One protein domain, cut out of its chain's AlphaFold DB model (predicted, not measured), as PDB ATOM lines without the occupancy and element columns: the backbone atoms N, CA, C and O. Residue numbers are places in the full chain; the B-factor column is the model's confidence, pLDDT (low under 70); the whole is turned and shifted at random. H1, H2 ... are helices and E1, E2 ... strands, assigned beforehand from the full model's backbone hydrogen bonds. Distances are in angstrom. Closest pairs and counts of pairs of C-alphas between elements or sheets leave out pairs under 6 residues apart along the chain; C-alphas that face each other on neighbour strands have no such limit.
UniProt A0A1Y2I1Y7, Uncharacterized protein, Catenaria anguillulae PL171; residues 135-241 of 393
ATOM      1  N   VAL A 135     -18.291   2.633  35.075       74.44
ATOM      2  CA  VAL A 135     -19.335   1.763  34.493       74.44
ATOM      3  C   VAL A 135     -19.809   2.133  33.085       74.44
ATOM      4  O   VAL A 135     -20.540   1.359  32.482       74.44
ATOM      5  N   ASN A 136     -19.397   3.277  32.538       73.12
ATOM      6  CA  ASN A 136     -19.720   3.687  31.164       73.12
ATOM      7  C   ASN A 136     -18.544   3.485  30.188       73.12
ATOM      8  O   ASN A 136     -18.664   3.806  29.004       73.12
ATOM      9  N   ALA A 137     -17.400   2.997  30.676       81.38
ATOM     10  CA  ALA A 137     -16.223   2.706  29.864       81.38
ATOM     11  C   ALA A 137     -16.438   1.482  28.970       81.38
ATOM     12  O   ALA A 137     -17.228   0.607  29.287       81.38
ATOM     13  N   TRP A 138     -15.648   1.336  27.911       84.00
ATOM     14  CA  TRP A 138     -15.629   0.070  27.179       84.00
ATOM     15  C   TRP A 138     -15.019  -1.077  27.990       84.00
ATOM     16  O   TRP A 138     -15.379  -2.221  27.765       84.00
ATOM     17  N   PHE A 139     -14.146  -0.782  28.957       87.88
ATOM     18  CA  PHE A 139     -13.492  -1.777  29.813       87.88
ATOM     19  C   PHE A 139     -13.524  -1.322  31.284       87.88
ATOM     20  O   PHE A 139     -12.531  -0.805  31.796       87.88
ATOM     21  N   PRO A 140     -14.665  -1.441  31.985       86.38
ATOM     22  CA  PRO A 140     -14.902  -0.771  33.267       86.38
ATOM     23  C   PRO A 140     -14.269  -1.484  34.465       86.38
ATOM     24  O   PRO A 140     -14.202  -0.901  35.548       86.38
ATOM     25  N   CYS A 141     -13.898  -2.758  34.316       87.62
ATOM     26  CA  CYS A 141     -13.537  -3.628  35.428       87.62
ATOM     27  C   CYS A 141     -12.092  -3.378  35.880       87.62
ATOM     28  O   CYS A 141     -11.165  -3.298  35.068       87.62
ATOM     29  N   VAL A 142     -11.901  -3.293  37.198       89.81
ATOM     30  CA  VAL A 142     -10.574  -3.169  37.822       89.81
ATOM     31  C   VAL A 142      -9.737  -4.443  37.671       89.81
ATOM     32  O   VAL A 142      -8.517  -4.360  37.656       89.81
ATOM     33  N   TYR A 143     -10.366  -5.614  37.517       89.25
ATOM     34  CA  TYR A 143      -9.675  -6.911  37.485       89.25
ATOM     35  C   TYR A 143      -9.413  -7.451  36.077       89.25
ATOM     36  O   TYR A 143      -8.456  -8.197  35.867       89.25
ATOM     37  N   CYS A 144     -10.264  -7.120  35.107       88.06
ATOM     38  CA  CYS A 144     -10.216  -7.690  33.762       88.06
ATOM     39  C   CYS A 144     -10.609  -6.678  32.683       88.06
ATOM     40  O   CYS A 144     -11.116  -5.593  32.965       88.06
ATOM     41  N   TYR A 145     -10.394  -7.066  31.431       86.19
ATOM     42  CA  TYR A 145     -10.797  -6.327  30.241       86.19
ATOM     43  C   TYR A 145     -12.099  -6.888  29.663       86.19
ATOM     44  O   TYR A 145     -12.182  -7.171  28.472       86.19
ATOM     45  N   ILE A 146     -13.125  -7.052  30.507       83.12
ATOM     46  CA  ILE A 146     -14.474  -7.358  30.018       83.12
ATOM     47  C   ILE A 146     -14.964  -6.213  29.117       83.12
ATOM     48  O   ILE A 146     -15.010  -5.069  29.585       83.12
ATOM     49  N   PRO A 147     -15.290  -6.486  27.841       80.50
ATOM     50  CA  PRO A 147     -15.743  -5.456  26.927       80.50
ATOM     51  C   PRO A 147     -17.206  -5.109  27.196       80.50
ATOM     52  O   PRO A 147     -18.060  -5.966  27.433       80.50
ATOM     53  N   GLY A 148     -17.491  -3.819  27.130       77.88
ATOM     54  CA  GLY A 148     -18.830  -3.279  27.074       77.88
ATOM     55  C   GLY A 148     -19.425  -3.425  25.681       77.88
ATOM     56  O   GLY A 148     -18.722  -3.319  24.682       77.88
ATOM     57  N   ILE A 149     -20.734  -3.623  25.608       74.94
ATOM     58  CA  ILE A 149     -21.492  -3.697  24.363       74.94
ATOM     59  C   ILE A 149     -22.551  -2.601  24.377       74.94
ATOM     60  O   ILE A 149     -23.250  -2.428  25.376       74.94
ATOM     61  N   ARG A 150     -22.700  -1.879  23.263       73.19
ATOM     62  CA  ARG A 150     -23.790  -0.914  23.070       73.19
ATOM     63  C   ARG A 150     -24.851  -1.485  22.140       73.19
ATOM     64  O   ARG A 150     -24.542  -2.035  21.082       73.19
ATOM     65  N   GLN A 151     -26.112  -1.356  22.544       62.78
ATOM     66  CA  GLN A 151     -27.245  -1.755  21.714       62.78
ATOM     67  C   GLN A 151     -27.651  -0.659  20.733       62.78
ATOM     68  O   GLN A 151     -27.658   0.526  21.067       62.78
ATOM     69  N   ALA A 152     -28.111  -1.102  19.561       57.56
ATOM     70  CA  ALA A 152     -28.487  -0.244  18.447       57.56
ATOM     71  C   ALA A 152     -29.609   0.766  18.717       57.56
ATOM     72  O   ALA A 152     -29.663   1.803  18.061       57.56
ATOM     73  N   ARG A 153     -30.532   0.446  19.634       55.91
ATOM     74  CA  ARG A 153     -31.714   1.279  19.906       55.91
ATOM     75  C   ARG A 153     -31.457   2.396  20.912       55.91
ATOM     76  O   ARG A 153     -32.026   3.468  20.747       55.91
ATOM     77  N   ASP A 154     -30.603   2.153  21.906       55.09
ATOM     78  CA  ASP A 154     -30.504   3.039  23.069       55.09
ATOM     79  C   ASP A 154     -29.224   3.873  23.112       55.09
ATOM     80  O   ASP A 154     -29.221   4.851  23.846       55.09
ATOM     81  N   GLY A 155     -28.168   3.533  22.352       56.19
ATOM     82  CA  GLY A 155     -26.964   4.348  22.061       56.19
ATOM     83  C   GLY A 155     -26.088   4.829  23.239       56.19
ATOM     84  O   GLY A 155     -24.898   5.084  23.060       56.19
ATOM     85  N   PHE A 156     -26.642   4.937  24.444       61.41
ATOM     86  CA  PHE A 156     -26.062   5.604  25.606       61.41
ATOM     87  C   PHE A 156     -25.649   4.623  26.707       61.41
ATOM     88  O   PHE A 156     -24.739   4.929  27.474       61.41
ATOM     89  N   ASN A 157     -26.277   3.444  26.775       67.75
ATOM     90  CA  ASN A 157     -25.998   2.444  27.807       67.75
ATOM     91  C   ASN A 157     -24.982   1.408  27.315       67.75
ATOM     92  O   ASN A 157     -25.150   0.810  26.250       67.75
ATOM     93  N   THR A 158     -23.945   1.181  28.123       74.12
ATOM     94  CA  THR A 158     -22.948   0.125  27.913       74.12
ATOM     95  C   THR A 158     -23.284  -1.073  28.803       74.12
ATOM     96  O   THR A 158     -23.455  -0.921  30.012       74.12
ATOM     97  N   PHE A 159     -23.355  -2.270  28.219       74.19
ATOM     98  CA  PHE A 159     -23.685  -3.520  28.908       74.19
ATOM     99  C   PHE A 159     -22.482  -4.461  28.978       74.19
ATOM    100  O   PHE A 159     -21.717  -4.543  28.024       74.19
ATOM    101  N   TYR A 160     -22.353  -5.224  30.064       76.50
ATOM    102  CA  TYR A 160     -21.234  -6.151  30.280       76.50
ATOM    103  C   TYR A 160     -21.769  -7.578  30.434       76.50
ATOM    104  O   TYR A 160     -22.214  -7.949  31.524       76.50
ATOM    105  N   PRO A 161     -21.813  -8.375  29.354       67.00
ATOM    106  CA  PRO A 161     -22.362  -9.722  29.411       67.00
ATOM    107  C   PRO A 161     -21.420 -10.662  30.173       67.00
ATOM    108  O   PRO A 161     -20.255 -10.812  29.818       67.00
ATOM    109  N   ALA A 162     -21.942 -11.326  31.208       55.38
ATOM    110  CA  ALA A 162     -21.190 -12.290  32.016       55.38
ATOM    111  C   ALA A 162     -20.988 -13.653  31.326       55.38
ATOM    112  O   ALA A 162     -20.205 -14.466  31.801       55.38
ATOM    113  N   HIS A 163     -21.690 -13.925  30.223       53.59
ATOM    114  CA  HIS A 163     -21.552 -15.151  29.445       53.59
ATOM    115  C   HIS A 163     -21.597 -14.846  27.949       53.59
ATOM    116  O   HIS A 163     -22.345 -13.981  27.484       53.59
ATOM    117  N   THR A 164     -20.822 -15.613  27.185       48.12
ATOM    118  CA  THR A 164     -20.993 -15.769  25.744       48.12
ATOM    119  C   THR A 164     -22.356 -16.388  25.475       48.12
ATOM    120  O   THR A 164     -22.468 -17.604  25.432       48.12
ATOM    121  N   GLN A 165     -23.387 -15.553  25.340       51.56
ATOM    122  CA  GLN A 165     -24.506 -15.700  24.397       51.56
ATOM    123  C   GLN A 165     -25.681 -14.792  24.805       51.56
ATOM    124  O   GLN A 165     -26.652 -15.255  25.390       51.56
ATOM    125  N   PRO A 166     -25.685 -13.510  24.402       47.59
ATOM    126  CA  PRO A 166     -26.940 -12.830  24.076       47.59
ATOM    127  C   PRO A 166     -27.527 -13.320  22.731       47.59
ATOM    128  O   PRO A 166     -28.401 -12.669  22.168       47.59
ATOM    129  N   TYR A 167     -27.000 -14.414  22.167       49.66
ATOM    130  CA  TYR A 167     -27.339 -14.938  20.849       49.66
ATOM    131  C   TYR A 167     -28.154 -16.214  21.021       49.66
ATOM    132  O   TYR A 167     -27.726 -17.115  21.740       49.66
ATOM    133  N   GLU A 168     -29.280 -16.320  20.324       47.59
ATOM    134  CA  GLU A 168     -29.897 -17.622  20.091       47.59
ATOM    135  C   GLU A 168     -28.906 -18.497  19.310       47.59
ATOM    136  O   GLU A 168     -28.203 -18.032  18.406       47.59
ATOM    137  N   LEU A 169     -28.811 -19.779  19.654       49.34
ATOM    138  CA  LEU A 169     -28.213 -20.737  18.734       49.34
ATOM    139  C   LEU A 169     -29.235 -20.958  17.625       49.34
ATOM    140  O   LEU A 169     -30.376 -21.336  17.891       49.34
ATOM    141  N   ALA A 170     -28.834 -20.719  16.379       55.41
ATOM    142  CA  ALA A 170     -29.649 -21.148  15.260       55.41
ATOM    143  C   ALA A 170     -29.817 -22.683  15.341       55.41
ATOM    144  O   ALA A 170     -28.928 -23.369  15.855       55.41
ATOM    145  N   PRO A 171     -30.913 -23.261  14.815       54.34
ATOM    146  CA  PRO A 171     -31.177 -24.706  14.886       54.34
ATOM    147  C   PRO A 171     -30.053 -25.601  14.334       54.34
ATOM    148  O   PRO A 171     -30.014 -26.796  14.603       54.34
ATOM    149  N   ASN A 172     -29.131 -25.026  13.559       64.19
ATOM    150  CA  ASN A 172     -27.946 -25.673  13.000       64.19
ATOM    151  C   ASN A 172     -26.701 -25.610  13.914       64.19
ATOM    152  O   ASN A 172     -25.615 -25.972  13.469       64.19
ATOM    153  N   GLY A 173     -26.828 -25.121  15.151       52.53
ATOM    154  CA  GLY A 173     -25.726 -24.981  16.108       52.53
ATOM    155  C   GLY A 173     -24.811 -23.774  15.867       52.53
ATOM    156  O   GLY A 173     -23.885 -23.551  16.645       52.53
ATOM    157  N   ASN A 174     -25.064 -22.971  14.829       53.72
ATOM    158  CA  ASN A 174     -24.314 -21.743  14.577       53.72
ATOM    159  C   ASN A 174     -24.861 -20.581  15.417       53.72
ATOM    160  O   ASN A 174     -26.035 -20.552  15.783       53.72
ATOM    161  N   ARG A 175     -24.012 -19.586  15.696       53.56
ATOM    162  CA  ARG A 175     -24.435 -18.349  16.373       53.56
ATOM    163  C   ARG A 175     -25.466 -17.635  15.490       53.56
ATOM    164  O   ARG A 175     -25.114 -17.218  14.387       53.56
ATOM    165  N   ALA A 176     -26.713 -17.495  15.945       54.78
ATOM    166  CA  ALA A 176     -27.658 -16.613  15.268       54.78
ATOM    167  C   ALA A 176     -27.177 -15.162  15.407       54.78
ATOM    168  O   ALA A 176     -26.485 -14.811  16.367       54.78
ATOM    169  N   ALA A 177     -27.525 -14.304  14.447       54.03
ATOM    170  CA  ALA A 177     -27.282 -12.874  14.594       54.03
ATOM    171  C   ALA A 177     -28.001 -12.359  15.857       54.03
ATOM    172  O   ALA A 177     -29.147 -12.730  16.106       54.03
ATOM    173  N   SER A 178     -27.341 -11.519  16.663       53.22
ATOM    174  CA  SER A 178     -27.975 -10.897  17.838       53.22
ATOM    175  C   SER A 178     -29.197 -10.107  17.400       53.22
ATOM    176  O   SER A 178     -29.090  -9.287  16.484       53.22
ATOM    177  N   ASN A 179     -30.311 -10.295  18.104       48.56
ATOM    178  CA  ASN A 179     -31.485  -9.445  17.993       48.56
ATOM    179  C   ASN A 179     -31.721  -8.714  19.330       48.56
ATOM    180  O   ASN A 179     -32.018  -9.375  20.325       48.56
ATOM    181  N   PRO A 180     -31.604  -7.374  19.397       52.53
ATOM    182  CA  PRO A 180     -31.221  -6.456  18.321       52.53
ATOM    183  C   PRO A 180     -29.732  -6.574  17.922       52.53
ATOM    184  O   PRO A 180     -28.927  -7.077  18.710       52.53
ATOM    185  N   PRO A 181     -29.339  -6.081  16.728       55.31
ATOM    186  CA  PRO A 181     -27.945  -6.082  16.287       55.31
ATOM    187  C   PRO A 181     -27.037  -5.321  17.260       55.31
ATOM    188  O   PRO A 181     -27.357  -4.207  17.687       55.31
ATOM    189  N   VAL A 182     -25.885  -5.905  17.588       59.22
ATOM    190  CA  VAL A 182     -24.796  -5.197  18.270       59.22
ATOM    191  C   VAL A 182     -24.125  -4.272  17.255       59.22
ATOM    192  O   VAL A 182     -23.653  -4.747  16.226       59.22
ATOM    193  N   GLN A 183     -24.102  -2.966  17.525       56.03
ATOM    194  CA  GLN A 183     -23.515  -1.979  16.608       56.03
ATOM    195  C   GLN A 183     -21.995  -1.892  16.724       56.03
ATOM    196  O   GLN A 183     -21.312  -1.746  15.718       56.03
ATOM    197  N   GLU A 184     -21.465  -1.981  17.945       60.66
ATOM    198  CA  GLU A 184     -20.048  -1.743  18.211       60.66
ATOM    199  C   GLU A 184     -19.548  -2.710  19.279       60.66
ATOM    200  O   GLU A 184     -20.136  -2.831  20.360       60.66
ATOM    201  N   ARG A 185     -18.438  -3.384  18.973       67.12
ATOM    202  CA  ARG A 185     -17.625  -4.075  19.969       67.12
ATOM    203  C   ARG A 185     -16.299  -3.340  20.102       67.12
ATOM    204  O   ARG A 185     -15.663  -3.065  19.083       67.12
ATOM    205  N   PRO A 186     -15.885  -3.003  21.327       69.94
ATOM    206  CA  PRO A 186     -14.653  -2.276  21.524       69.94
ATOM    207  C   PRO A 186     -13.452  -3.180  21.262       69.94
ATOM    208  O   PRO A 186     -13.412  -4.336  21.688       69.94
ATOM    209  N   VAL A 187     -12.445  -2.610  20.611       72.25
ATOM    210  CA  VAL A 187     -11.110  -3.196  20.527       72.25
ATOM    211  C   VAL A 187     -10.284  -2.626  21.675       72.25
ATOM    212  O   VAL A 187     -10.268  -1.413  21.896       72.25
ATOM    213  N   LEU A 188      -9.617  -3.502  22.425       75.38
ATOM    214  CA  LEU A 188      -8.713  -3.080  23.489       75.38
ATOM    215  C   LEU A 188      -7.486  -2.384  22.882       75.38
ATOM    216  O   LEU A 188      -6.854  -2.921  21.975       75.38
ATOM    217  N   TRP A 189      -7.121  -1.209  23.401       76.75
ATOM    218  CA  TRP A 189      -5.939  -0.479  22.925       76.75
ATOM    219  C   TRP A 189      -4.636  -1.275  23.131       76.75
ATOM    220  O   TRP A 189      -4.389  -1.788  24.227       76.75
ATOM    221  N   GLY A 190      -3.763  -1.314  22.115       74.38
ATOM    222  CA  GLY A 190      -2.415  -1.891  22.203       74.38
ATOM    223  C   GLY A 190      -2.234  -3.228  21.479       74.38
ATOM    224  O   GLY A 190      -2.746  -3.410  20.379       74.38
ATOM    225  N   LYS A 191      -1.482  -4.162  22.093       55.88
ATOM    226  CA  LYS A 191      -0.915  -5.385  21.464       55.88
ATOM    227  C   LYS A 191      -1.919  -6.365  20.809       55.88
ATOM    228  O   LYS A 191      -1.483  -7.373  20.270       55.88
ATOM    229  N   TRP A 192      -3.226  -6.098  20.846       57.91
ATOM    230  CA  TRP A 192      -4.284  -6.969  20.309       57.91
ATOM    231  C   TRP A 192      -5.092  -6.348  19.164       57.91
ATOM    232  O   TRP A 192      -6.172  -6.850  18.864       57.91
ATOM    233  N   GLN A 193      -4.603  -5.290  18.507       55.03
ATOM    234  CA  GLN A 193      -5.309  -4.711  17.352       55.03
ATOM    235  C   GLN A 193      -5.539  -5.728  16.213       55.03
ATOM    236  O   GLN A 193      -6.530  -5.600  15.500       55.03
ATOM    237  N   ASP A 194      -4.715  -6.781  16.133       50.22
ATOM    238  CA  ASP A 194      -4.835  -7.876  15.154       50.22
ATOM    239  C   ASP A 194      -5.368  -9.200  15.757       50.22
ATOM    240  O   ASP A 194      -5.354 -10.244  15.104       50.22
ATOM    241  N   GLY A 195      -5.792  -9.195  17.028       47.16
ATOM    242  CA  GLY A 195      -6.269 -10.386  17.742       47.16
ATOM    243  C   GLY A 195      -7.763 -10.664  17.529       47.16
ATOM    244  O   GLY A 195      -8.513  -9.755  17.167       47.16
ATOM    245  N   PRO A 196      -8.238 -11.906  17.765       46.81
ATOM    246  CA  PRO A 196      -9.663 -12.195  17.717       46.81
ATOM    247  C   PRO A 196     -10.412 -11.313  18.721       46.81
ATOM    248  O   PRO A 196      -9.925 -11.023  19.812       46.81
ATOM    249  N   GLU A 197     -11.603 -10.892  18.310       56.38
ATOM    250  CA  GLU A 197     -12.625 -10.219  19.109       56.38
ATOM    251  C   GLU A 197     -12.601 -10.684  20.582       56.38
ATOM    252  O   GLU A 197     -12.638 -11.888  20.838       56.38
ATOM    253  N   VAL A 198     -12.512  -9.749  21.542       56.16
ATOM    254  CA  VAL A 198     -12.349 -10.075  22.974       56.16
ATOM    255  C   VAL A 198     -13.458 -11.034  23.419       56.16
ATOM    256  O   VAL A 198     -14.638 -10.671  23.439       56.16
ATOM    257  N   ASP A 199     -13.076 -12.265  23.770       60.69
ATOM    258  CA  ASP A 199     -14.018 -13.278  24.231       60.69
ATOM    259  C   ASP A 199     -14.597 -12.855  25.587       60.69
ATOM    260  O   ASP A 199     -13.875 -12.582  26.544       60.69
ATOM    261  N   CYS A 200     -15.925 -12.785  25.659       63.50
ATOM    262  CA  CYS A 200     -16.653 -12.431  26.875       63.50
ATOM    263  C   CYS A 200     -16.842 -13.636  27.814       63.50
ATOM    264  O   CYS A 200     -17.456 -13.495  28.871       63.50
ATOM    265  N   PHE A 201     -16.369 -14.829  27.436       64.06
ATOM    266  CA  PHE A 201     -16.454 -16.017  28.275       64.06
ATOM    267  C   PHE A 201     -15.542 -15.842  29.501       64.06
ATOM    268  O   PHE A 201     -14.345 -15.618  29.321       64.06
ATOM    269  N   PRO A 202     -16.046 -15.954  30.748       66.75
ATOM    270  CA  PRO A 202     -15.261 -15.604  31.935       66.75
ATOM    271  C   PRO A 202     -13.894 -16.297  32.055       66.75
ATOM    272  O   PRO A 202     -12.930 -15.618  32.403       66.75
ATOM    273  N   PRO A 203     -13.751 -17.596  31.723       68.81
ATOM    274  CA  PRO A 203     -12.443 -18.260  31.677       68.81
ATOM    275  C   PRO A 203     -11.448 -17.666  30.669       68.81
ATOM    276  O   PRO A 203     -10.242 -17.771  30.878       68.81
ATOM    277  N   ASN A 204     -11.946 -17.028  29.609       71.81
ATOM    278  CA  ASN A 204     -11.151 -16.452  28.525       71.81
ATOM    279  C   ASN A 204     -10.972 -14.929  28.668       71.81
ATOM    280  O   ASN A 204     -10.242 -14.325  27.883       71.81
ATOM    281  N   LEU A 205     -11.592 -14.300  29.678       76.75
ATOM    282  CA  LEU A 205     -11.443 -12.869  29.924       76.75
ATOM    283  C   LEU A 205      -9.995 -12.522  30.276       76.75
ATOM    284  O   LEU A 205      -9.430 -12.989  31.272       76.75
ATOM    285  N   HIS A 206      -9.415 -11.612  29.499       82.69
ATOM    286  CA  HIS A 206      -8.082 -11.100  29.770       82.69
ATOM    287  C   HIS A 206      -8.051 -10.337  31.095       82.69
ATOM    288  O   HIS A 206      -8.832  -9.413  31.333       82.69
ATOM    289  N   LYS A 207      -7.118 -10.716  31.965       87.81
ATOM    290  CA  LYS A 207      -6.904 -10.057  33.255       87.81
ATOM    291  C   LYS A 207      -6.144  -8.748  33.063       87.81
ATOM    292  O   LYS A 207      -5.265  -8.651  32.208       87.81
ATOM    293  N   ARG A 208      -6.432  -7.764  33.913       90.44
ATOM    294  CA  ARG A 208      -5.675  -6.511  34.017       90.44
ATOM    295  C   ARG A 208      -4.393  -6.759  34.810       90.44
ATOM    296  O   ARG A 208      -4.300  -6.429  35.991       90.44
ATOM    297  N   THR A 209      -3.433  -7.431  34.176       91.50
ATOM    298  CA  THR A 209      -2.120  -7.724  34.769       91.50
ATOM    299  C   THR A 209      -1.276  -6.459  34.892       91.50
ATOM    300  O   THR A 209      -1.564  -5.453  34.243       91.50
ATOM    301  N   ASP A 210      -0.213  -6.514  35.696       91.94
ATOM    302  CA  ASP A 210       0.706  -5.384  35.879       91.94
ATOM    303  C   ASP A 210       1.347  -4.945  34.560       91.94
ATOM    304  O   ASP A 210       1.477  -3.751  34.313       91.94
ATOM    305  N   GLU A 211       1.702  -5.893  33.687       91.25
ATOM    306  CA  GLU A 211       2.246  -5.589  32.358       91.25
ATOM    307  C   GLU A 211       1.264  -4.742  31.539       91.25
ATOM    308  O   GLU A 211       1.632  -3.690  31.019       91.25
ATOM    309  N   TRP A 212       0.005  -5.179  31.461       90.38
ATOM    310  CA  TRP A 212      -1.032  -4.502  30.686       90.38
ATOM    311  C   TRP A 212      -1.404  -3.144  31.265       90.38
ATOM    312  O   TRP A 212      -1.521  -2.165  30.528       90.38
ATOM    313  N   TYR A 213      -1.547  -3.079  32.585       93.69
ATOM    314  CA  TYR A 213      -1.816  -1.835  33.282       93.69
ATOM    315  C   TYR A 213      -0.689  -0.819  33.044       93.69
ATOM    316  O   TYR A 213      -0.959   0.279  32.564       93.69
ATOM    317  N   ASN A 214       0.573  -1.199  33.272       93.94
ATOM    318  CA  ASN A 214       1.718  -0.304  33.080       93.94
ATOM    319  C   ASN A 214       1.880   0.139  31.622       93.94
ATOM    320  O   ASN A 214       2.198   1.300  31.374       93.94
ATOM    321  N   PHE A 215       1.621  -0.756  30.661       93.25
ATOM    322  CA  PHE A 215       1.589  -0.401  29.243       93.25
ATOM    323  C   PHE A 215       0.554   0.703  28.973       93.25
ATOM    324  O   PHE A 215       0.904   1.745  28.427       93.25
ATOM    325  N   HIS A 216      -0.698   0.532  29.414       93.12
ATOM    326  CA  HIS A 216      -1.751   1.534  29.199       93.12
ATOM    327  C   HIS A 216      -1.486   2.861  29.918       93.12
ATOM    328  O   HIS A 216      -1.775   3.916  29.356       93.12
ATOM    329  N   ILE A 217      -0.920   2.832  31.129       95.06
ATOM    330  CA  ILE A 217      -0.504   4.056  31.832       95.06
ATOM    331  C   ILE A 217       0.605   4.779  31.059       95.06
ATOM    332  O   ILE A 217       0.534   5.999  30.907       95.06
ATOM    333  N   GLY A 218       1.584   4.044  30.526       94.75
ATOM    334  CA  GLY A 218       2.630   4.598  29.666       94.75
ATOM    335  C   GLY A 218       2.060   5.280  28.422       94.75
ATOM    336  O   GLY A 218       2.401   6.427  28.145       94.75
ATOM    337  N   GLU A 219       1.127   4.628  27.731       93.88
ATOM    338  CA  GLU A 219       0.452   5.180  26.547       93.88
ATOM    339  C   GLU A 219      -0.322   6.473  26.860       93.88
ATOM    340  O   GLU A 219      -0.233   7.456  26.122       93.88
ATOM    341  N   ILE A 220      -1.043   6.515  27.987       93.69
ATOM    342  CA  ILE A 220      -1.740   7.731  28.442       93.69
ATOM    343  C   ILE A 220      -0.737   8.856  28.749       93.69
ATOM    344  O   ILE A 220      -0.999  10.023  28.433       93.69
ATOM    345  N   ALA A 221       0.406   8.523  29.357       93.62
ATOM    346  CA  ALA A 221       1.447   9.484  29.706       93.62
ATOM    347  C   ALA A 221       2.156  10.061  28.467       93.62
ATOM    348  O   ALA A 221       2.447  11.256  28.440       93.62
ATOM    349  N   LEU A 222       2.371   9.257  27.419       94.62
ATOM    350  CA  LEU A 222       2.945   9.716  26.146       94.62
ATOM    351  C   LEU A 222       2.079  10.773  25.445       94.62
ATOM    352  O   LEU A 222       2.597  11.592  24.689       94.62
ATOM    353  N   LEU A 223       0.773  10.794  25.723       92.81
ATOM    354  CA  LEU A 223      -0.172  11.778  25.191       92.81
ATOM    355  C   LEU A 223      -0.383  12.991  26.107       92.81
ATOM    356  O   LEU A 223      -1.364  13.723  25.943       92.81
ATOM    357  N   ALA A 224       0.512  13.237  27.068       89.25
ATOM    358  CA  ALA A 224       0.444  14.416  27.927       89.25
ATOM    359  C   ALA A 224       0.317  15.712  27.099       89.25
ATOM    360  O   ALA A 224       1.109  15.985  26.201       89.25
ATOM    361  N   GLY A 225      -0.712  16.513  27.393       88.88
ATOM    362  CA  GLY A 225      -1.023  17.746  26.657       88.88
ATOM    363  C   GLY A 225      -1.947  17.562  25.445       88.88
ATOM    364  O   GLY A 225      -2.539  18.538  24.989       88.88
ATOM    365  N   ASN A 226      -2.166  16.330  24.972       93.62
ATOM    366  CA  ASN A 226      -3.184  16.005  23.972       93.62
ATOM    367  C   ASN A 226      -4.437  15.429  24.648       93.62
ATOM    368  O   ASN A 226      -4.626  14.214  24.735       93.62
ATOM    369  N   ARG A 227      -5.330  16.320  25.091       90.56
ATOM    370  CA  ARG A 227      -6.546  15.938  25.829       90.56
ATOM    371  C   ARG A 227      -7.434  14.960  25.055       90.56
ATOM    372  O   ARG A 227      -8.005  14.060  25.659       90.56
ATOM    373  N   GLN A 228      -7.558  15.135  23.739       92.00
ATOM    374  CA  GLN A 228      -8.389  14.263  22.910       92.00
ATOM    375  C   GLN A 228      -7.778  12.861  22.809       92.00
ATOM    376  O   GLN A 228      -8.466  11.877  23.049       92.00
ATOM    377  N   GLY A 229      -6.469  12.771  22.566       90.44
ATOM    378  CA  GLY A 229      -5.776  11.486  22.541       90.44
ATOM    379  C   GLY A 229      -5.849  10.739  23.881       90.44
ATOM    380  O   GLY A 229      -6.101   9.536  23.904       90.44
ATOM    381  N   GLN A 230      -5.707  11.449  25.006       91.12
ATOM    382  CA  GLN A 230      -5.869  10.861  26.344       91.12
ATOM    383  C   GLN A 230      -7.301  10.362  26.593       91.12
ATOM    384  O   GLN A 230      -7.492   9.300  27.184       91.12
ATOM    385  N   GLU A 231      -8.312  11.102  26.130       89.69
ATOM    386  CA  GLU A 231      -9.714  10.671  26.177       89.69
ATOM    387  C   GLU A 231      -9.945   9.393  25.362       89.69
ATOM    388  O   GLU A 231     -10.647   8.493  25.829       89.69
ATOM    389  N   ASP A 232      -9.359   9.300  24.170       87.88
ATOM    390  CA  ASP A 232      -9.571   8.183  23.251       87.88
ATOM    391  C   ASP A 232      -8.886   6.901  23.744       87.88
ATOM    392  O   ASP A 232      -9.555   5.871  23.877       87.88
ATOM    393  N   ILE A 233      -7.607   6.973  24.142       89.50
ATOM    394  CA  ILE A 233      -6.917   5.835  24.775       89.50
ATOM    395  C   ILE A 233      -7.618   5.452  26.077       89.50
ATOM    396  O   ILE A 233      -7.894   4.274  26.304       89.50
ATOM    397  N   GLY A 234      -7.970   6.433  26.914       90.38
ATOM    398  CA  GLY A 234      -8.609   6.169  28.197       90.38
ATOM    399  C   GLY A 234      -9.945   5.435  28.066       90.38
ATOM    400  O   GLY A 234     -10.234   4.511  28.827       90.38
ATOM    401  N   LYS A 235     -10.751   5.767  27.048       86.06
ATOM    402  CA  LYS A 235     -11.965   5.007  26.708       86.06
ATOM    403  C   LYS A 235     -11.644   3.597  26.218       86.06
ATOM    404  O   LYS A 235     -12.350   2.667  26.602       86.06
ATOM    405  N   ALA A 236     -10.608   3.447  25.395       84.50
ATOM    406  CA  ALA A 236     -10.218   2.181  24.779       84.50
ATOM    407  C   ALA A 236      -9.493   1.210  25.731       84.50
ATOM    408  O   ALA A 236      -9.433   0.021  25.438       84.50
ATOM    409  N   CYS A 237      -8.969   1.669  26.874       89.00
ATOM    410  CA  CYS A 237      -8.346   0.814  27.900       89.00
ATOM    411  C   CYS A 237      -9.083   0.806  29.257       89.00
ATOM    412  O   CYS A 237      -8.814  -0.041  30.120       89.00
ATOM    413  N   GLY A 238     -10.027   1.734  29.450       91.38
ATOM    414  CA  GLY A 238     -10.829   1.869  30.666       91.38
ATOM    415  C   GLY A 238     -10.171   2.655  31.806       91.38
ATOM    416  O   GLY A 238     -10.652   2.581  32.937       91.38
ATOM    417  N   LEU A 239      -9.103   3.409  31.536       93.81
ATOM    418  CA  LEU A 239      -8.311   4.138  32.534       93.81
ATOM    419  C   LEU A 239      -8.318   5.646  32.259       93.81
ATOM    420  O   LEU A 239      -8.370   6.077  31.115       93.81
ATOM    421  N   ASN A 240      -8.244   6.458  33.310       91.62
ATOM    422  CA  ASN A 240      -8.006   7.902  33.206       91.62
ATOM    423  C   ASN A 240      -6.545   8.276  33.498       91.62
ATOM    424  O   ASN A 240      -6.110   9.363  33.132       91.62
ATOM    425  N   GLY A 241      -5.802   7.400  34.170       92.19
ATOM    426  CA  GLY A 241      -4.444   7.655  34.633       92.19
ATOM    427  C   GLY A 241      -4.022   6.634  35.692       92.19
ATOM    428  O   GLY A 241      -4.757   5.666  35.920       92.19
TER     429      GLY A 241
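This is residues 135 to 241 of the 393 residues of an uncharacterized protein of Catenaria anguillulae PL171 (UniProt A0A1Y2I1Y7). This elongated domain has little regular structure: mostly loops, with a helical hairpin of H1 and H2 at one end and a long loop reaching Pro 171 at the other, and the short strands E1 and E2 between. The printed part has 107 residues, 30 in named elements, in the order E1, E2, H1, H2; its class is mostly helix. It is only just compact, close to loose, with a radius of gyration of the C-alphas of 15.2 A, spanning 52 by 29 by 24 A.

E1 is residues 149 to 151, from C-alpha 149 at (-21.492, -3.697, 24.363), and E2 is residues 182 to 184. H1, residues 210 to 222, is 18.1 A long; H2, residues 227 to 237, is 15.4 A long and ends at C-alpha 237 (-8.346, 0.814, 27.900).

E1 and E2 meet only at a point, where C-alphas 151 and 182 face each other at 5.5 A. Residues 149 to 150 of E1 pair antiparallel with residues 158 to 159. H1 touches H2 with residues 216 to 220 alone, the closest C-alphas being those of Ile 220 and Gln 230, 5.6 A apart. The two helices run opposite ways at a shallow tilt of 15 degrees. Both have every O i to N i+4 pair within hydrogen-bond range. E1 is apart from both helices.

The farthest C-alphas, Pro 171 and Gly 225, are 53.4 A apart. The printed part has no cut. The links E1 to E2 and E2 to H1 are long. The model's pLDDT is under 70 at residues 151 to 157, 161 to 186 and 191 to 203.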